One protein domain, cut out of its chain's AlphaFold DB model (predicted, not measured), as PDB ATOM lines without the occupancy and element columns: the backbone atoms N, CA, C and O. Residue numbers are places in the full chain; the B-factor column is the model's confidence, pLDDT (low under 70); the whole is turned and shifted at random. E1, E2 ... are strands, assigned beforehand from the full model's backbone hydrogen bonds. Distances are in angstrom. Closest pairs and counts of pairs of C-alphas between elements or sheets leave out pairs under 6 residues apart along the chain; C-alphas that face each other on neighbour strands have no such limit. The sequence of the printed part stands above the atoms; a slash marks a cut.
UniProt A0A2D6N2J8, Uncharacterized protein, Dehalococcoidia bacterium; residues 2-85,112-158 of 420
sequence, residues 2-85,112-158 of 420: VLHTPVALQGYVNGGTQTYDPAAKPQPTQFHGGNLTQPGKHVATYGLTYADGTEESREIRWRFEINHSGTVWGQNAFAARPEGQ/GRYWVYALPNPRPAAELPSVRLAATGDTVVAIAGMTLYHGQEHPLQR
ATOM      1  N   VAL A   2      13.035 -45.302 -32.551       27.08
ATOM      2  CA  VAL A   2      13.907 -44.124 -32.628       27.08
ATOM      3  C   VAL A   2      14.689 -44.225 -33.922       27.08
ATOM      4  O   VAL A   2      15.344 -45.244 -34.042       27.08
ATOM      5  N   LEU A   3      14.647 -43.256 -34.851       28.52
ATOM      6  CA  LEU A   3      15.401 -43.353 -36.113       28.52
ATOM      7  C   LEU A   3      16.426 -42.222 -36.348       28.52
ATOM      8  O   LEU A   3      16.134 -41.083 -35.999       28.52
ATOM      9  N   HIS A   4      17.605 -42.514 -36.926       30.11
ATOM     10  CA  HIS A   4      18.684 -41.529 -37.196       30.11
ATOM     11  C   HIS A   4      19.187 -41.534 -38.656       30.11
ATOM     12  O   HIS A   4      19.295 -42.581 -39.279       30.11
ATOM     13  N   THR A   5      19.566 -40.361 -39.172       26.19
ATOM     14  CA  THR A   5      20.198 -40.115 -40.489       26.19
ATOM     15  C   THR A   5      21.566 -39.447 -40.249       26.19
ATOM     16  O   THR A   5      21.632 -38.553 -39.403       26.19
ATOM     17  N   PRO A   6      22.669 -39.816 -40.931       26.06
ATOM     18  CA  PRO A   6      23.941 -39.134 -40.786       26.06
ATOM     19  C   PRO A   6      23.898 -37.739 -41.414       26.06
ATOM     20  O   PRO A   6      23.118 -37.434 -42.314       26.06
ATOM     21  N   VAL A   7      24.771 -36.909 -40.859       26.92
ATOM     22  CA  VAL A   7      24.934 -35.474 -41.067       26.92
ATOM     23  C   VAL A   7      25.141 -35.139 -42.545       26.92
ATOM     24  O   VAL A   7      26.207 -35.390 -43.099       26.92
ATOM     25  N   ALA A   8      24.154 -34.487 -43.160       24.19
ATOM     26  CA  ALA A   8      24.434 -33.568 -44.254       24.19
ATOM     27  C   ALA A   8      24.917 -32.253 -43.623       24.19
ATOM     28  O   ALA A   8      24.266 -31.726 -42.722       24.19
ATOM     29  N   LEU A   9      26.082 -31.760 -44.051       24.34
ATOM     30  CA  LEU A   9      26.652 -30.468 -43.662       24.34
ATOM     31  C   LEU A   9      25.590 -29.363 -43.767       24.34
ATOM     32  O   LEU A   9      25.281 -28.877 -44.853       24.34
ATOM     33  N   GLN A  10      25.020 -28.980 -42.626       29.08
ATOM     34  CA  GLN A  10      23.965 -27.983 -42.553       29.08
ATOM     35  C   GLN A  10      24.584 -26.646 -42.156       29.08
ATOM     36  O   GLN A  10      24.993 -26.438 -41.012       29.08
ATOM     37  N   GLY A  11      24.672 -25.742 -43.131       23.91
ATOM     38  CA  GLY A  11      24.994 -24.342 -42.896       23.91
ATOM     39  C   GLY A  11      23.973 -23.728 -41.941       23.91
ATOM     40  O   GLY A  11      22.771 -23.716 -42.206       23.91
ATOM     41  N   TYR A  12      24.462 -23.247 -40.805       27.17
ATOM     42  CA  TYR A  12      23.694 -22.532 -39.800       27.17
ATOM     43  C   TYR A  12      23.410 -21.111 -40.300       27.17
ATOM     44  O   TYR A  12      24.331 -20.305 -40.418       27.17
ATOM     45  N   VAL A  13      22.147 -20.780 -40.570       26.80
ATOM     46  CA  VAL A  13      21.710 -19.382 -40.681       26.80
ATOM     47  C   VAL A  13      20.634 -19.166 -39.631       26.80
ATOM     48  O   VAL A  13      19.472 -19.523 -39.816       26.80
ATOM     49  N   ASN A  14      21.041 -18.600 -38.495       29.48
ATOM     50  CA  ASN A  14      20.110 -18.006 -37.549       29.48
ATOM     51  C   ASN A  14      19.349 -16.898 -38.283       29.48
ATOM     52  O   ASN A  14      19.948 -15.895 -38.671       29.48
ATOM     53  N   GLY A  15      18.035 -17.051 -38.429       32.12
ATOM     54  CA  GLY A  15      17.121 -15.963 -38.774       32.12
ATOM     55  C   GLY A  15      16.976 -14.984 -37.608       32.12
ATOM     56  O   GLY A  15      15.872 -14.759 -37.121       32.12
ATOM     57  N   GLY A  16      18.100 -14.457 -37.115       27.55
ATOM     58  CA  GLY A  16      18.104 -13.319 -36.214       27.55
ATOM     59  C   GLY A  16      17.499 -12.132 -36.951       27.55
ATOM     60  O   GLY A  16      17.936 -11.816 -38.054       27.55
ATOM     61  N   THR A  17      16.461 -11.551 -36.352       37.50
ATOM     62  CA  THR A  17      15.974 -10.176 -36.539       37.50
ATOM     63  C   THR A  17      16.764  -9.359 -37.566       37.50
ATOM     64  O   THR A  17      17.703  -8.647 -37.213       37.50
ATOM     65  N   GLN A  18      16.374  -9.437 -38.840       36.50
ATOM     66  CA  GLN A  18      16.720  -8.390 -39.794       36.50
ATOM     67  C   GLN A  18      15.665  -7.300 -39.651       36.50
ATOM     68  O   GLN A  18      14.568  -7.388 -40.200       36.50
ATOM     69  N   THR A  19      15.983  -6.298 -38.839       37.81
ATOM     70  CA  THR A  19      15.314  -5.001 -38.891       37.81
ATOM     71  C   THR A  19      15.443  -4.476 -40.322       37.81
ATOM     72  O   THR A  19      16.528  -4.531 -40.899       37.81
ATOM     73  N   TYR A  20      14.335  -4.028 -40.910       42.53
ATOM     74  CA  TYR A  20      14.299  -3.456 -42.254       42.53
ATOM     75  C   TYR A  20      15.263  -2.260 -42.345       42.53
ATOM     76  O   TYR A  20      15.027  -1.233 -41.711       42.53
ATOM     77  N   ASP A  21      16.348  -2.416 -43.107       48.41
ATOM     78  CA  ASP A  21      17.283  -1.346 -43.457       48.41
ATOM     79  C   ASP A  21      16.986  -0.881 -44.896       48.41
ATOM     80  O   ASP A  21      17.222  -1.642 -45.841       48.41
ATOM     81  N   PRO A  22      16.461   0.340 -45.097       49.34
ATOM     82  CA  PRO A  22      16.150   0.866 -46.425       49.34
ATOM     83  C   PRO A  22      17.397   1.175 -47.274       49.34
ATOM     84  O   PRO A  22      17.256   1.413 -48.472       49.34
ATOM     85  N   ALA A  23      18.605   1.167 -46.694       58.84
ATOM     86  CA  ALA A  23      19.870   1.348 -47.410       58.84
ATOM     87  C   ALA A  23      20.538   0.019 -47.815       58.84
ATOM     88  O   ALA A  23      21.544   0.017 -48.535       58.84
ATOM     89  N   ALA A  24      19.999  -1.122 -47.373       55.00
ATOM     90  CA  ALA A  24      20.522  -2.427 -47.740       55.00
ATOM     91  C   ALA A  24      20.183  -2.759 -49.205       55.00
ATOM     92  O   ALA A  24      19.075  -2.524 -49.685       55.00
ATOM     93  N   LYS A  25      21.170  -3.319 -49.919       48.97
ATOM     94  CA  LYS A  25      21.062  -3.800 -51.310       48.97
ATOM     95  C   LYS A  25      19.782  -4.633 -51.517       48.97
ATOM     96  O   LYS A  25      19.348  -5.284 -50.566       48.97
ATOM     97  N   PRO A  26      19.205  -4.662 -52.740       48.94
ATOM     98  CA  PRO A  26      17.971  -5.393 -53.014       48.94
ATOM     99  C   PRO A  26      18.052  -6.814 -52.462       48.94
ATOM    100  O   PRO A  26      19.056  -7.505 -52.657       48.94
ATOM    101  N   GLN A  27      16.998  -7.216 -51.744       49.81
ATOM    102  CA  GLN A  27      16.891  -8.566 -51.206       49.81
ATOM    103  C   GLN A  27      17.156  -9.572 -52.335       49.81
ATOM    104  O   GLN A  27      16.665  -9.368 -53.451       49.81
ATOM    105  N   PRO A  28      17.942 -10.632 -52.085       45.69
ATOM    106  CA  PRO A  28      18.227 -11.621 -53.109       45.69
ATOM    107  C   PRO A  28      16.909 -12.165 -53.669       45.69
ATOM    108  O   PRO A  28      16.062 -12.657 -52.927       45.69
ATOM    109  N   THR A  29      16.748 -12.088 -54.990       44.00
ATOM    110  CA  THR A  29      15.561 -12.553 -55.729       44.00
ATOM    111  C   THR A  29      15.322 -14.057 -55.591       44.00
ATOM    112  O   THR A  29      14.241 -14.546 -55.910       44.00
ATOM    113  N   GLN A  30      16.311 -14.794 -55.083       36.50
ATOM    114  CA  GLN A  30      16.201 -16.200 -54.728       36.50
ATOM    115  C   GLN A  30      16.652 -16.413 -53.287       36.50
ATOM    116  O   GLN A  30      17.843 -16.542 -52.988       36.50
ATOM    117  N   PHE A  31      15.674 -16.506 -52.391       36.91
ATOM    118  CA  PHE A  31      15.887 -17.098 -51.083       36.91
ATOM    119  C   PHE A  31      16.086 -18.604 -51.289       36.91
ATOM    120  O   PHE A  31      15.125 -19.346 -51.493       36.91
ATOM    121  N   HIS A  32      17.335 -19.067 -51.261       37.09
ATOM    122  CA  HIS A  32      17.630 -20.493 -51.130       37.09
ATOM    123  C   HIS A  32      17.319 -20.879 -49.686       37.09
ATOM    124  O   HIS A  32      18.203 -20.947 -48.835       37.09
ATOM    125  N   GLY A  33      16.026 -21.026 -49.393       33.94
ATOM    126  CA  GLY A  33      15.547 -21.469 -48.098       33.94
ATOM    127  C   GLY A  33      16.124 -22.844 -47.816       33.94
ATOM    128  O   GLY A  33      15.639 -23.845 -48.343       33.94
ATOM    129  N   GLY A  34      17.169 -22.893 -46.993       40.00
ATOM    130  CA  GLY A  34      17.586 -24.138 -46.377       40.00
ATOM    131  C   GLY A  34      16.363 -24.788 -45.727       40.00
ATOM    132  O   GLY A  34      15.676 -24.159 -44.922       40.00
ATOM    133  N   ASN A  35      16.119 -26.045 -46.096       48.16
ATOM    134  CA  ASN A  35      15.233 -27.005 -45.431       48.16
ATOM    135  C   ASN A  35      13.735 -27.003 -45.780       48.16
ATOM    136  O   ASN A  35      12.899 -27.290 -44.920       48.16
ATOM    137  N   LEU A  36      13.370 -26.853 -47.055       46.22
ATOM    138  CA  LEU A  36      12.144 -27.499 -47.547       46.22
ATOM    139  C   LEU A  36      12.395 -29.006 -47.714       46.22
ATOM    140  O   LEU A  36      12.719 -29.513 -48.783       46.22
ATOM    141  N   THR A  37      12.279 -29.715 -46.594       61.19
ATOM    142  CA  THR A  37      12.188 -31.179 -46.548       61.19
ATOM    143  C   THR A  37      11.020 -31.650 -47.412       61.19
ATOM    144  O   THR A  37       9.934 -31.102 -47.270       61.19
ATOM    145  N   GLN A  38      11.224 -32.639 -48.293       72.75
ATOM    146  CA  GLN A  38      10.195 -33.220 -49.173       72.75
ATOM    147  C   GLN A  38       9.141 -33.960 -48.326       72.75
ATOM    148  O   GLN A  38       9.343 -35.128 -47.980       72.75
ATOM    149  N   PRO A  39       8.038 -33.306 -47.917       81.62
ATOM    150  CA  PRO A  39       7.128 -33.891 -46.950       81.62
ATOM    151  C   PRO A  39       6.325 -34.997 -47.632       81.62
ATOM    152  O   PRO A  39       5.845 -34.831 -48.749       81.62
ATOM    153  N   GLY A  40       6.186 -36.139 -46.964       86.56
ATOM    154  CA  GLY A  40       5.501 -37.305 -47.519       86.56
ATOM    155  C   GLY A  40       6.375 -38.208 -48.388       86.56
ATOM    156  O   GLY A  40       5.899 -39.274 -48.766       86.56
ATOM    157  N   LYS A  41       7.643 -37.852 -48.658       88.38
ATOM    158  CA  LYS A  41       8.571 -38.761 -49.343       88.38
ATOM    159  C   LYS A  41       8.692 -40.071 -48.564       88.38
ATOM    160  O   LYS A  41       8.986 -40.049 -47.368       88.38
ATOM    161  N   HIS A  42       8.505 -41.188 -49.257       91.25
ATOM    162  CA  HIS A  42       8.745 -42.526 -48.737       91.25
ATOM    163  C   HIS A  42      10.247 -42.745 -48.491       91.25
ATOM    164  O   HIS A  42      11.062 -42.519 -49.388       91.25
ATOM    165  N   VAL A  43      10.626 -43.137 -47.273       89.00
ATOM    166  CA  VAL A  43      12.044 -43.281 -46.875       89.00
ATOM    167  C   VAL A  43      12.386 -44.630 -46.258       89.00
ATOM    168  O   VAL A  43      13.539 -45.053 -46.304       89.00
ATOM    169  N   ALA A  44      11.397 -45.327 -45.712       91.06
ATOM    170  CA  ALA A  44      11.539 -46.710 -45.289       91.06
ATOM    171  C   ALA A  44      10.173 -47.396 -45.277       91.06
ATOM    172  O   ALA A  44       9.136 -46.741 -45.270       91.06
ATOM    173  N   THR A  45      10.177 -48.716 -45.210       93.94
ATOM    174  CA  THR A  45       9.012 -49.546 -44.913       93.94
ATOM    175  C   THR A  45       9.315 -50.343 -43.655       93.94
ATOM    176  O   THR A  45      10.428 -50.850 -43.511       93.94
ATOM    177  N   TYR A  46       8.348 -50.469 -42.749       93.38
ATOM    178  CA  TYR A  46       8.412 -51.500 -41.717       93.38
ATOM    179  C   TYR A  46       7.409 -52.609 -42.027       93.38
ATOM    180  O   TYR A  46       6.297 -52.334 -42.474       93.38
ATOM    181  N   GLY A  47       7.822 -53.850 -41.801       92.38
ATOM    182  CA  GLY A  47       7.018 -55.057 -41.928       92.38
ATOM    183  C   GLY A  47       6.881 -55.753 -40.579       92.38
ATOM    184  O   GLY A  47       7.826 -55.774 -39.788       92.38
ATOM    185  N   LEU A  48       5.699 -56.293 -40.324       93.44
ATOM    186  CA  LEU A  48       5.330 -57.073 -39.152       93.44
ATOM    187  C   LEU A  48       4.989 -58.483 -39.623       93.44
ATOM    188  O   LEU A  48       4.032 -58.632 -40.381       93.44
ATOM    189  N   THR A  49       5.738 -59.486 -39.171       94.38
ATOM    190  CA  THR A  49       5.434 -60.895 -39.455       94.38
ATOM    191  C   THR A  49       4.851 -61.519 -38.195       94.38
ATOM    192  O   THR A  49       5.496 -61.509 -37.144       94.38
ATOM    193  N   TYR A  50       3.631 -62.043 -38.289       93.38
ATOM    194  CA  TYR A  50       2.925 -62.690 -37.182       93.38
ATOM    195  C   TYR A  50       3.183 -64.200 -37.159       93.38
ATOM    196  O   TYR A  50       3.611 -64.794 -38.146       93.38
ATOM    197  N   ALA A  51       2.901 -64.841 -36.023       92.31
ATOM    198  CA  ALA A  51       3.109 -66.282 -35.849       92.31
ATOM    199  C   ALA A  51       2.252 -67.156 -36.791       92.31
ATOM    200  O   ALA A  51       2.622 -68.290 -37.078       92.31
ATOM    201  N   ASP A  52       1.134 -66.628 -37.300       91.81
ATOM    202  CA  ASP A  52       0.293 -67.280 -38.316       91.81
ATOM    203  C   ASP A  52       0.878 -67.189 -39.742       91.81
ATOM    204  O   ASP A  52       0.259 -67.654 -40.698       91.81
ATOM    205  N   GLY A  53       2.065 -66.587 -39.890       90.12
ATOM    206  CA  GLY A  53       2.754 -66.373 -41.159       90.12
ATOM    207  C   GLY A  53       2.236 -65.174 -41.954       90.12
ATOM    208  O   GLY A  53       2.749 -64.901 -43.037       90.12
ATOM    209  N   THR A  54       1.232 -64.447 -41.454       93.44
ATOM    210  CA  THR A  54       0.755 -63.238 -42.128       93.44
ATOM    211  C   THR A  54       1.748 -62.096 -41.969       93.44
ATOM    212  O   THR A  54       2.411 -61.956 -40.939       93.44
ATOM    213  N   GLU A  55       1.833 -61.259 -43.002       92.75
ATOM    214  CA  GLU A  55       2.695 -60.084 -43.012       92.75
ATOM    215  C   GLU A  55       1.884 -58.819 -43.259       92.75
ATOM    216  O   GLU A  55       1.017 -58.769 -44.129       92.75
ATOM    217  N   GLU A  56       2.184 -57.778 -42.489       92.69
ATOM    218  CA  GLU A  56       1.608 -56.447 -42.653       92.69
ATOM    219  C   GLU A  56       2.747 -55.443 -42.783       92.69
ATOM    220  O   GLU A  56       3.632 -55.389 -41.929       92.69
ATOM    221  N   SER A  57       2.731 -54.619 -43.828       92.12
ATOM    222  CA  SER A  57       3.760 -53.606 -44.051       92.12
ATOM    223  C   SER A  57       3.165 -52.210 -44.137       92.12
ATOM    224  O   SER A  57       2.031 -52.015 -44.580       92.12
ATOM    225  N   ARG A  58       3.925 -51.212 -43.677       92.56
ATOM    226  CA  ARG A  58       3.559 -49.805 -43.831       92.56
ATOM    227  C   ARG A  58       4.759 -48.940 -44.139       92.56
ATOM    228  O   ARG A  58       5.875 -49.155 -43.667       92.56
ATOM    229  N   GLU A  59       4.465 -47.893 -44.885       94.12
ATOM    230  CA  GLU A  59       5.423 -46.866 -45.230       94.12
ATOM    231  C   GLU A  59       5.776 -45.970 -44.039       94.12
ATOM    232  O   GLU A  59       4.933 -45.599 -43.220       94.12
ATOM    233  N   ILE A  60       7.041 -45.569 -44.005       91.12
ATOM    234  CA  ILE A  60       7.597 -44.513 -43.173       91.12
ATOM    235  C   ILE A  60       7.940 -43.372 -44.118       91.12
ATOM    236  O   ILE A  60       8.775 -43.510 -45.020       91.12
ATOM    237  N   ARG A  61       7.293 -42.233 -43.901       91.06
ATOM    238  CA  ARG A  61       7.428 -41.053 -44.739       91.06
ATOM    239  C   ARG A  61       8.020 -39.902 -43.959       91.06
ATOM    240  O   ARG A  61       7.818 -39.718 -42.754       91.06
ATOM    241  N   TRP A  62       8.721 -39.068 -44.704       87.44
ATOM    242  CA  TRP A  62       9.338 -37.877 -44.170       87.44
ATOM    243  C   TRP A  62       8.294 -36.870 -43.687       87.44
ATOM    244  O   TRP A  62       7.313 -36.597 -44.381       87.44
ATOM    245  N   ARG A  63       8.518 -36.288 -42.507       87.06
ATOM    246  CA  ARG A  63       7.633 -35.352 -41.788       87.06
ATOM    247  C   ARG A  63       6.316 -35.949 -41.278       87.06
ATOM    248  O   ARG A  63       5.600 -35.276 -40.543       87.06
ATOM    249  N   PHE A  64       5.994 -37.199 -41.595       90.31
ATOM    250  CA  PHE A  64       4.821 -37.878 -41.047       90.31
ATOM    251  C   PHE A  64       5.236 -38.760 -39.876       90.31
ATOM    252  O   PHE A  64       5.048 -38.365 -38.725       90.31
ATOM    253  N   GLU A  65       5.837 -39.908 -40.170       91.62
ATOM    254  CA  GLU A  65       6.254 -40.887 -39.170       91.62
ATOM    255  C   GLU A  65       7.618 -40.541 -38.555       91.62
ATOM    256  O   GLU A  65       7.844 -40.844 -37.390       91.62
ATOM    257  N   ILE A  66       8.508 -39.860 -39.287       86.81
ATOM    258  CA  ILE A  66       9.820 -39.394 -38.791       86.81
ATOM    259  C   ILE A  66      10.232 -38.055 -39.407       86.81
ATOM    260  O   ILE A  66       9.570 -37.549 -40.311       86.81
ATOM    261  N   ASN A  67      11.352 -37.484 -38.957       85.44
ATOM    262  CA  ASN A  67      11.961 -36.308 -39.577       85.44
ATOM    263  C   ASN A  67      13.494 -36.316 -39.465       85.44
ATOM    264  O   ASN A  67      14.063 -37.163 -38.780       85.44
ATOM    265  N   HIS A  68      14.146 -35.342 -40.105       75.94
ATOM    266  CA  HIS A  68      15.571 -35.074 -39.900       75.94
ATOM    267  C   HIS A  68      15.891 -34.661 -38.463       75.94
ATOM    268  O   HIS A  68      15.036 -34.167 -37.719       75.94
ATOM    269  N   SER A  69      17.161 -34.822 -38.098       68.69
ATOM    270  CA  SER A  69      17.736 -34.187 -36.921       68.69
ATOM    271  C   SER A  69      17.856 -32.674 -37.154       68.69
ATOM    272  O   SER A  69      18.207 -32.228 -38.243       68.69
ATOM    273  N   GLY A  70      17.547 -31.863 -36.138       66.06
ATOM    274  CA  GLY A  70      17.717 -30.405 -36.224       66.06
ATOM    275  C   GLY A  70      16.593 -29.647 -36.943       66.06
ATOM    276  O   GLY A  70      16.853 -28.618 -37.569       66.06
ATOM    277  N   THR A  71      15.345 -30.118 -36.839       68.56
ATOM    278  CA  THR A  71      14.172 -29.392 -37.350       68.56
ATOM    279  C   THR A  71      14.062 -27.988 -36.756       68.56
ATOM    280  O   THR A  71      14.173 -27.800 -35.545       68.56
ATOM    281  N   VAL A  72      13.761 -27.010 -37.609       64.69
ATOM    282  CA  VAL A  72      13.442 -25.635 -37.199       64.69
ATOM    283  C   VAL A  72      11.991 -25.560 -36.705       64.69
ATOM    284  O   VAL A  72      11.162 -26.418 -37.025       64.69
ATOM    285  N   TRP A  73      11.669 -24.521 -35.932       67.94
ATOM    286  CA  TRP A  73      10.310 -24.237 -35.471       67.94
ATOM    287  C   TRP A  73       9.276 -24.358 -36.609       67.94
ATOM    288  O   TRP A  73       9.477 -23.859 -37.717       67.94
ATOM    289  N   GLY A  74       8.181 -25.078 -36.343       74.69
ATOM    290  CA  GLY A  74       7.123 -25.365 -37.323       74.69
ATOM    291  C   GLY A  74       7.394 -26.546 -38.270       74.69
ATOM    292  O   GLY A  74       6.555 -26.852 -39.118       74.69
ATOM    293  N   GLN A  75       8.531 -27.238 -38.140       79.56
ATOM    294  CA  GLN A  75       8.919 -28.342 -39.029       79.56
ATOM    295  C   GLN A  75       8.882 -29.723 -38.362       79.56
ATOM    296  O   GLN A  75       9.483 -30.647 -38.894       79.56
ATOM    297  N   ASN A  76       8.182 -29.898 -37.239       84.12
ATOM    298  CA  ASN A  76       8.106 -31.193 -36.552       84.12
ATOM    299  C   ASN A  76       7.356 -32.264 -37.361       84.12
ATOM    300  O   ASN A  76       6.540 -31.948 -38.228       84.12
ATOM    301  N   ALA A  77       7.623 -33.538 -37.049       87.50
ATOM    302  CA  ALA A  77       6.841 -34.652 -37.576       87.50
ATOM    303  C   ALA A  77       5.385 -34.624 -37.069       87.50
ATOM    304  O   ALA A  77       5.118 -34.230 -35.931       87.50
ATOM    305  N   PHE A  78       4.442 -35.076 -37.899       88.56
ATOM    306  CA  PHE A  78       3.019 -35.098 -37.551       88.56
ATOM    307  C   PHE A  78       2.669 -36.210 -36.552       88.56
ATOM    308  O   PHE A  78       2.014 -35.941 -35.541       88.56
ATOM    309  N   ALA A  79       3.119 -37.440 -36.820       90.25
ATOM    310  CA  ALA A  79       2.780 -38.638 -36.049       90.25
ATOM    311  C   ALA A  79       3.853 -39.034 -35.018       90.25
ATOM    312  O   ALA A  79       3.622 -39.924 -34.202       90.25
ATOM    313  N   ALA A  80       5.006 -38.363 -35.028       89.94
ATOM    314  CA  ALA A  80       6.085 -38.580 -34.070       89.94
ATOM    315  C   ALA A  80       6.326 -37.366 -33.167       89.94
ATOM    316  O   ALA A  80       5.838 -36.251 -33.400       89.94
ATOM    317  N   ARG A  81       7.082 -37.597 -32.096       87.75
ATOM    318  CA  ARG A  81       7.525 -36.569 -31.150       87.75
ATOM    319  C   ARG A  81       9.047 -36.567 -31.052       87.75
ATOM    320  O   ARG A  81       9.630 -37.636 -31.204       87.75
ATOM    321  N   PRO A  82       9.688 -35.409 -30.835       86.81
ATOM    322  CA  PRO A  82      11.097 -35.398 -30.465       86.81
ATOM    323  C   PRO A  82      11.296 -36.131 -29.129       86.81
ATOM    324  O   PRO A  82      10.350 -36.273 -28.354       86.81
ATOM    325  N   GLU A  83      12.510 -36.597 -28.856       83.69
ATOM    326  CA  GLU A  83      12.850 -37.232 -27.580       83.69
ATOM    327  C   GLU A  83      12.836 -36.250 -26.405       83.69
ATOM    328  O   GLU A  83      12.533 -36.647 -25.282       83.69
ATOM    329  N   GLY A  84      13.127 -34.970 -26.657       82.69
ATOM    330  CA  GLY A  84      12.935 -33.924 -25.662       82.69
ATOM    331  C   GLY A  84      11.447 -33.699 -25.423       82.69
ATOM    332  O   GLY A  84      10.692 -33.445 -26.365       82.69
ATOM    333  N   GLN A  85      11.031 -33.790 -24.162       79.75
ATOM    334  CA  GLN A  85       9.665 -33.478 -23.756       79.75
ATOM    335  C   GLN A  85       9.420 -31.968 -23.785       79.75
ATOM    336  O   GLN A  85      10.355 -31.170 -23.742       79.75
ATOM    337  N   GLY A 112      14.899 -32.195 -30.194       76.75
ATOM    338  CA  GLY A 112      15.923 -33.214 -30.126       76.75
ATOM    339  C   GLY A 112      16.353 -33.764 -31.477       76.75
ATOM    340  O   GLY A 112      15.997 -33.246 -32.540       76.75
ATOM    341  N   ARG A 113      17.223 -34.764 -31.415       78.38
ATOM    342  CA  ARG A 113      17.848 -35.457 -32.541       78.38
ATOM    343  C   ARG A 113      17.064 -36.690 -32.973       78.38
ATOM    344  O   ARG A 113      17.251 -37.147 -34.098       78.38
ATOM    345  N   TYR A 114      16.226 -37.222 -32.096       83.38
ATOM    346  CA  TYR A 114      15.545 -38.493 -32.235       83.38
ATOM    347  C   TYR A 114      14.035 -38.300 -32.319       83.38
ATOM    348  O   TYR A 114      13.424 -37.527 -31.591       83.38
ATOM    349  N   TRP A 115      13.399 -39.064 -33.199       86.81
ATOM    350  CA  TRP A 115      11.947 -39.062 -33.319       86.81
ATOM    351  C   TRP A 115      11.382 -40.333 -32.713       86.81
ATOM    352  O   TRP A 115      11.724 -41.431 -33.142       86.81
ATOM    353  N   VAL A 116      10.507 -40.174 -31.727       89.50
ATOM    354  CA  VAL A 116       9.705 -41.239 -31.143       89.50
ATOM    355  C   VAL A 116       8.442 -41.385 -31.978       89.50
ATOM    356  O   VAL A 116       7.559 -40.526 -31.947       89.50
ATOM    357  N   TYR A 117       8.364 -42.481 -32.727       91.69
ATOM    358  CA  TYR A 117       7.176 -42.875 -33.481       91.69
ATOM    359  C   TYR A 117       6.484 -44.073 -32.828       91.69
ATOM    360  O   TYR A 117       7.134 -45.076 -32.499       91.69
ATOM    361  N   ALA A 118       5.165 -43.959 -32.654       91.81
ATOM    362  CA  ALA A 118       4.295 -45.030 -32.188       91.81
ATOM    363  C   ALA A 118       3.879 -45.895 -33.383       91.81
ATOM    364  O   ALA A 118       2.886 -45.609 -34.046       91.81
ATOM    365  N   LEU A 119       4.677 -46.924 -33.670       90.81
ATOM    366  CA  LEU A 119       4.445 -47.865 -34.764       90.81
ATOM    367  C   LEU A 119       3.131 -48.638 -34.531       90.81
ATOM    368  O   LEU A 119       3.031 -49.363 -33.541       90.81
ATOM    369  N   PRO A 120       2.119 -48.509 -35.413       90.31
ATOM    370  CA  PRO A 120       0.858 -49.229 -35.251       90.31
ATOM    371  C   PRO A 120       0.992 -50.740 -35.488       90.31
ATOM    372  O   PRO A 120       1.457 -51.152 -36.547       90.31
ATOM    373  N   ASN A 121       0.488 -51.550 -34.552       90.62
ATOM    374  CA  ASN A 121       0.261 -52.985 -34.738       90.62
ATOM    375  C   ASN A 121      -1.239 -53.237 -35.031       90.62
ATOM    376  O   ASN A 121      -2.058 -53.081 -34.123       90.62
ATOM    377  N   PRO A 122      -1.622 -53.605 -36.272       89.88
ATOM    378  CA  PRO A 122      -3.006 -53.923 -36.638       89.88
ATOM    379  C   PRO A 122      -3.627 -55.100 -35.875       89.88
ATOM    380  O   PRO A 122      -4.848 -55.154 -35.747       89.88
ATOM    381  N   ARG A 123      -2.812 -56.047 -35.390       88.38
ATOM    382  CA  ARG A 123      -3.267 -57.270 -34.711       88.38
ATOM    383  C   ARG A 123      -2.585 -57.396 -33.344       88.38
ATOM    384  O   ARG A 123      -1.733 -58.258 -33.150       88.38
ATOM    385  N   PRO A 124      -2.968 -56.565 -32.359       86.50
ATOM    386  CA  PRO A 124      -2.301 -56.523 -31.055       86.50
ATOM    387  C   PRO A 124      -2.454 -57.813 -30.233       86.50
ATOM    388  O   PRO A 124      -1.676 -58.034 -29.312       86.50
ATOM    389  N   ALA A 125      -3.451 -58.647 -30.544       87.81
ATOM    390  CA  ALA A 125      -3.670 -59.935 -29.888       87.81
ATOM    391  C   ALA A 125      -2.872 -61.092 -30.518       87.81
ATOM    392  O   ALA A 125      -2.779 -62.156 -29.913       87.81
ATOM    393  N   ALA A 126      -2.331 -60.905 -31.726       88.38
ATOM    394  CA  ALA A 126      -1.529 -61.917 -32.397       88.38
ATOM    395  C   ALA A 126      -0.079 -61.855 -31.901       88.38
ATOM    396  O   ALA A 126       0.469 -60.776 -31.667       88.38
ATOM    397  N   GLU A 127       0.547 -63.021 -31.758       90.88
ATOM    398  CA  GLU A 127       1.972 -63.101 -31.460       90.88
ATOM    399  C   GLU A 127       2.776 -62.551 -32.645       90.88
ATOM    400  O   GLU A 127       2.493 -62.870 -33.804       90.88
ATOM    401  N   LEU A 128       3.759 -61.698 -32.342       88.81
ATOM    402  CA  LEU A 128       4.578 -60.970 -33.314       88.81
ATOM    403  C   LEU A 128       6.052 -61.396 -33.179       88.81
ATOM    404  O   LEU A 128       6.792 -60.772 -32.416       88.81
ATOM    405  N   PRO A 129       6.483 -62.458 -33.885       90.81
ATOM    406  CA  PRO A 129       7.860 -62.944 -33.830       90.81
ATOM    407  C   PRO A 129       8.904 -61.974 -34.380       90.81
ATOM    408  O   PRO A 129      10.035 -61.961 -33.892       90.81
ATOM    409  N   SER A 130       8.574 -61.193 -35.414       90.06
ATOM    410  CA  SER A 130       9.568 -60.347 -36.074       90.06
ATOM    411  C   SER A 130       9.014 -59.009 -36.555       90.06
ATOM    412  O   SER A 130       7.842 -58.850 -36.903       90.06
ATOM    413  N   VAL A 131       9.911 -58.025 -36.562       90.44
ATOM    414  CA  VAL A 131       9.698 -56.702 -37.143       90.44
ATOM    415  C   VAL A 131      10.888 -56.410 -38.039       90.44
ATOM    416  O   VAL A 131      12.030 -56.422 -37.580       90.44
ATOM    417  N   ARG A 132      10.630 -56.129 -39.314       90.50
ATOM    418  CA  ARG A 132      11.654 -55.775 -40.300       90.50
ATOM    419  C   ARG A 132      11.544 -54.298 -40.640       90.50
ATOM    420  O   ARG A 132      10.445 -53.807 -40.862       90.50
ATOM    421  N   LEU A 133      12.669 -53.596 -40.742       88.38
ATOM    422  CA  LEU A 133      12.727 -52.272 -41.360       88.38
ATOM    423  C   LEU A 133      13.608 -52.327 -42.604       88.38
ATOM    424  O   LEU A 133      14.738 -52.804 -42.550       88.38
ATOM    425  N   ALA A 134      13.090 -51.812 -43.713       88.56
ATOM    426  CA  ALA A 134      13.789 -51.708 -44.984       88.56
ATOM    427  C   ALA A 134      13.805 -50.242 -45.426       88.56
ATOM    428  O   ALA A 134      12.759 -49.661 -45.714       88.56
ATOM    429  N   ALA A 135      14.986 -49.627 -45.453       87.69
ATOM    430  CA  ALA A 135      15.154 -48.293 -46.022       87.69
ATOM    431  C   ALA A 135      15.036 -48.350 -47.551       87.69
ATOM    432  O   ALA A 135      15.385 -49.356 -48.166       87.69
ATOM    433  N   THR A 136      14.595 -47.257 -48.174       84.44
ATOM    434  CA  THR A 136      14.515 -47.171 -49.644       84.44
ATOM    435  C   THR A 136      15.881 -47.097 -50.325       84.44
ATOM    436  O   THR A 136      15.977 -47.336 -51.521       84.44
ATOM    437  N   GLY A 137      16.933 -46.753 -49.575       75.19
ATOM    438  CA  GLY A 137      18.288 -46.528 -50.090       75.19
ATOM    439  C   GLY A 137      18.595 -45.064 -50.420       75.19
ATOM    440  O   GLY A 137      19.757 -44.674 -50.419       75.19
ATOM    441  N   ASP A 138      17.571 -44.222 -50.588       72.31
ATOM    442  CA  ASP A 138      17.721 -42.776 -50.834       72.31
ATOM    443  C   ASP A 138      18.267 -42.001 -49.628       72.31
ATOM    444  O   ASP A 138      18.683 -40.845 -49.732       72.31
ATOM    445  N   THR A 139      18.161 -42.595 -48.444       72.25
ATOM    446  CA  THR A 139      18.585 -42.007 -47.183       72.25
ATOM    447  C   THR A 139      18.895 -43.108 -46.181       72.25
ATOM    448  O   THR A 139      18.469 -44.254 -46.333       72.25
ATOM    449  N   VAL A 140      19.635 -42.757 -45.135       77.69
ATOM    450  CA  VAL A 140      19.960 -43.694 -44.062       77.69
ATOM    451  C   VAL A 140      18.918 -43.568 -42.967       77.69
ATOM    452  O   VAL A 140      18.685 -42.491 -42.423       77.69
ATOM    453  N   VAL A 141      18.329 -44.699 -42.610       78.12
ATOM    454  CA  VAL A 141      17.381 -44.808 -41.509       78.12
ATOM    455  C   VAL A 141      17.983 -45.758 -40.482       78.12
ATOM    456  O   VAL A 141      17.963 -46.969 -40.655       78.12
ATOM    457  N   ALA A 142      18.578 -45.217 -39.428       79.19
ATOM    458  CA  ALA A 142      19.096 -45.994 -38.304       79.19
ATOM    459  C   ALA A 142      17.990 -46.223 -37.280       79.19
ATOM    460  O   ALA A 142      17.053 -45.445 -37.295       79.19
ATOM    461  N   ILE A 143      18.118 -47.196 -36.373       84.06
ATOM    462  CA  ILE A 143      17.220 -47.372 -35.222       84.06
ATOM    463  C   ILE A 143      18.024 -47.210 -33.925       84.06
ATOM    464  O   ILE A 143      18.959 -47.972 -33.720       84.06
ATOM    465  N   ALA A 144      17.685 -46.268 -33.038       83.31
ATOM    466  CA  ALA A 144      18.359 -46.154 -31.734       83.31
ATOM    467  C   ALA A 144      17.694 -46.988 -30.631       83.31
ATOM    468  O   ALA A 144      18.309 -47.260 -29.607       83.31
ATOM    469  N   GLY A 145      16.434 -47.386 -30.816       85.06
ATOM    470  CA  GLY A 145      15.713 -48.179 -29.832       85.06
ATOM    471  C   GLY A 145      14.279 -48.503 -30.235       85.06
ATOM    472  O   GLY A 145      13.606 -47.754 -30.959       85.06
ATOM    473  N   MET A 146      13.801 -49.631 -29.723       85.38
ATOM    474  CA  MET A 146      12.431 -50.098 -29.862       85.38
ATOM    475  C   MET A 146      11.955 -50.635 -28.515       85.38
ATOM    476  O   MET A 146      12.714 -51.259 -27.785       85.38
ATOM    477  N   THR A 147      10.703 -50.347 -28.182       84.25
ATOM    478  CA  THR A 147      10.044 -50.840 -26.974       84.25
ATOM    479  C   THR A 147       8.605 -51.189 -27.319       84.25
ATOM    480  O   THR A 147       8.044 -50.623 -28.265       84.25
ATOM    481  N   LEU A 148       8.028 -52.122 -26.567       83.75
ATOM    482  CA  LEU A 148       6.648 -52.548 -26.720       83.75
ATOM    483  C   LEU A 148       5.763 -51.783 -25.736       83.75
ATOM    484  O   LEU A 148       6.100 -51.619 -24.564       83.75
ATOM    485  N   TYR A 149       4.622 -51.308 -26.220       82.50
ATOM    486  CA  TYR A 149       3.644 -50.590 -25.415       82.50
ATOM    487  C   TYR A 149       2.335 -51.376 -25.379       82.50
ATOM    488  O   TYR A 149       1.764 -51.681 -26.423       82.50
ATOM    489  N   HIS A 150       1.862 -51.685 -24.170       79.31
ATOM    490  CA  HIS A 150       0.650 -52.479 -23.925       79.31
ATOM    491  C   HIS A 150      -0.528 -51.650 -23.392       79.31
ATOM    492  O   HIS A 150      -1.498 -52.208 -22.877       79.31
ATOM    493  N   GLY A 151      -0.442 -50.320 -23.432       75.19
ATOM    494  CA  GLY A 151      -1.552 -49.480 -22.994       75.19
ATOM    495  C   GLY A 151      -2.674 -49.413 -24.030       75.19
ATOM    496  O   GLY A 151      -2.495 -49.739 -25.200       75.19
ATOM    497  N   GLN A 152      -3.849 -48.993 -23.569       73.25
ATOM    498  CA  GLN A 152      -5.063 -48.903 -24.389       73.25
ATOM    499  C   GLN A 152      -5.123 -47.618 -25.227       73.25
ATOM    500  O   GLN A 152      -5.901 -47.519 -26.171       73.25
ATOM    501  N   GLU A 153      -4.317 -46.619 -24.873       78.12
ATOM    502  CA  GLU A 153      -4.349 -45.288 -25.472       78.12
ATOM    503  C   GLU A 153      -3.133 -45.053 -26.360       78.12
ATOM    504  O   GLU A 153      -2.104 -45.708 -26.231       78.12
ATOM    505  N   HIS A 154      -3.217 -44.082 -27.267       83.62
ATOM    506  CA  HIS A 154      -2.074 -43.761 -28.108       83.62
ATOM    507  C   HIS A 154      -0.948 -43.119 -27.265       83.62
ATOM    508  O   HIS A 154      -1.146 -42.021 -26.739       83.62
ATOM    509  N   PRO A 155       0.263 -43.709 -27.187       81.44
ATOM    510  CA  PRO A 155       1.286 -43.322 -26.204       81.44
ATOM    511  C   PRO A 155       1.862 -41.912 -26.410       81.44
ATOM    512  O   PRO A 155       2.474 -41.353 -25.509       81.44
ATOM    513  N   LEU A 156       1.677 -41.327 -27.599       84.50
ATOM    514  CA  LEU A 156       2.149 -39.975 -27.940       84.50
ATOM    515  C   LEU A 156       1.014 -38.949 -28.088       84.50
ATOM    516  O   LEU A 156       1.247 -37.816 -28.527       84.50
ATOM    517  N   GLN A 157      -0.228 -39.348 -27.801       80.12
ATOM    518  CA  GLN A 157      -1.364 -38.438 -27.868       80.12
ATOM    519  C   GLN A 157      -1.438 -37.627 -26.577       80.12
ATOM    520  O   GLN A 157      -1.524 -38.175 -25.484       80.12
ATOM    521  N   ARG A 158      -1.427 -36.297 -26.707       75.00
ATOM    522  CA  ARG A 158      -1.652 -35.411 -25.565       75.00
ATOM    523  C   ARG A 158      -3.135 -35.442 -25.211       75.00
ATOM    524  O   ARG A 158      -3.974 -35.129 -26.058       75.00
TER     525      ARG A 158
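AT A GLANCE: This is residues 2 to 85 and 112 to 158 of the 420 residues of an uncharacterized protein of Dehalococcoidia bacterium (UniProt A0A2D6N2J8). With little regular structure, the model is a body of loops round two small sheets, E3 E2 E6 and short-stranded E4 E5 E1 E7; residues 14 to 32 stick out as a long arm. The printed part has 131 residues, no named helix and seven named strands, E1 to E7 in order, holding 34 residues: all strand. It is loose, radius of gyration of the C-alphas 19.3 A, spanning 72 by 33 by 20 A.

HOW THE PARTS SIT: Start at E1, residues 2 to 4, antiparallel to E7, residues 142 to 145; N 4 and O 142 are 3.0 A apart. E1 meets E5, residues 115 to 117, only at a point; E5 is antiparallel to E4, residues 80 to 82, with N 116 and O 81 2.7 A apart. E2, residues 42 to 49, and E3, residues 55 to 61, form a hairpin, with N 46 and O 58 2.9 A apart. E6, residues 130 to 135, is antiparallel to E2, with N 45 and O 134 2.8 A apart.

IN THESE COORDINATES: Find C-alpha 2 at (13.907, -44.124, -32.628), where E1 begins. E2 runs 20.8 A, E3 19.7 A, E6 16.6 A. E7 ends at C-alpha 145, (15.713, -48.179, -29.832).

THE WHOLE: Residues 86 to 111 are cut out, C-alphas 85 and 112 being 8.9 A apart. Links E1 to E2, E3 to E4 and E5 to E6 are long. Residues 2 to 37 and 69 to 73 have pLDDT under 70.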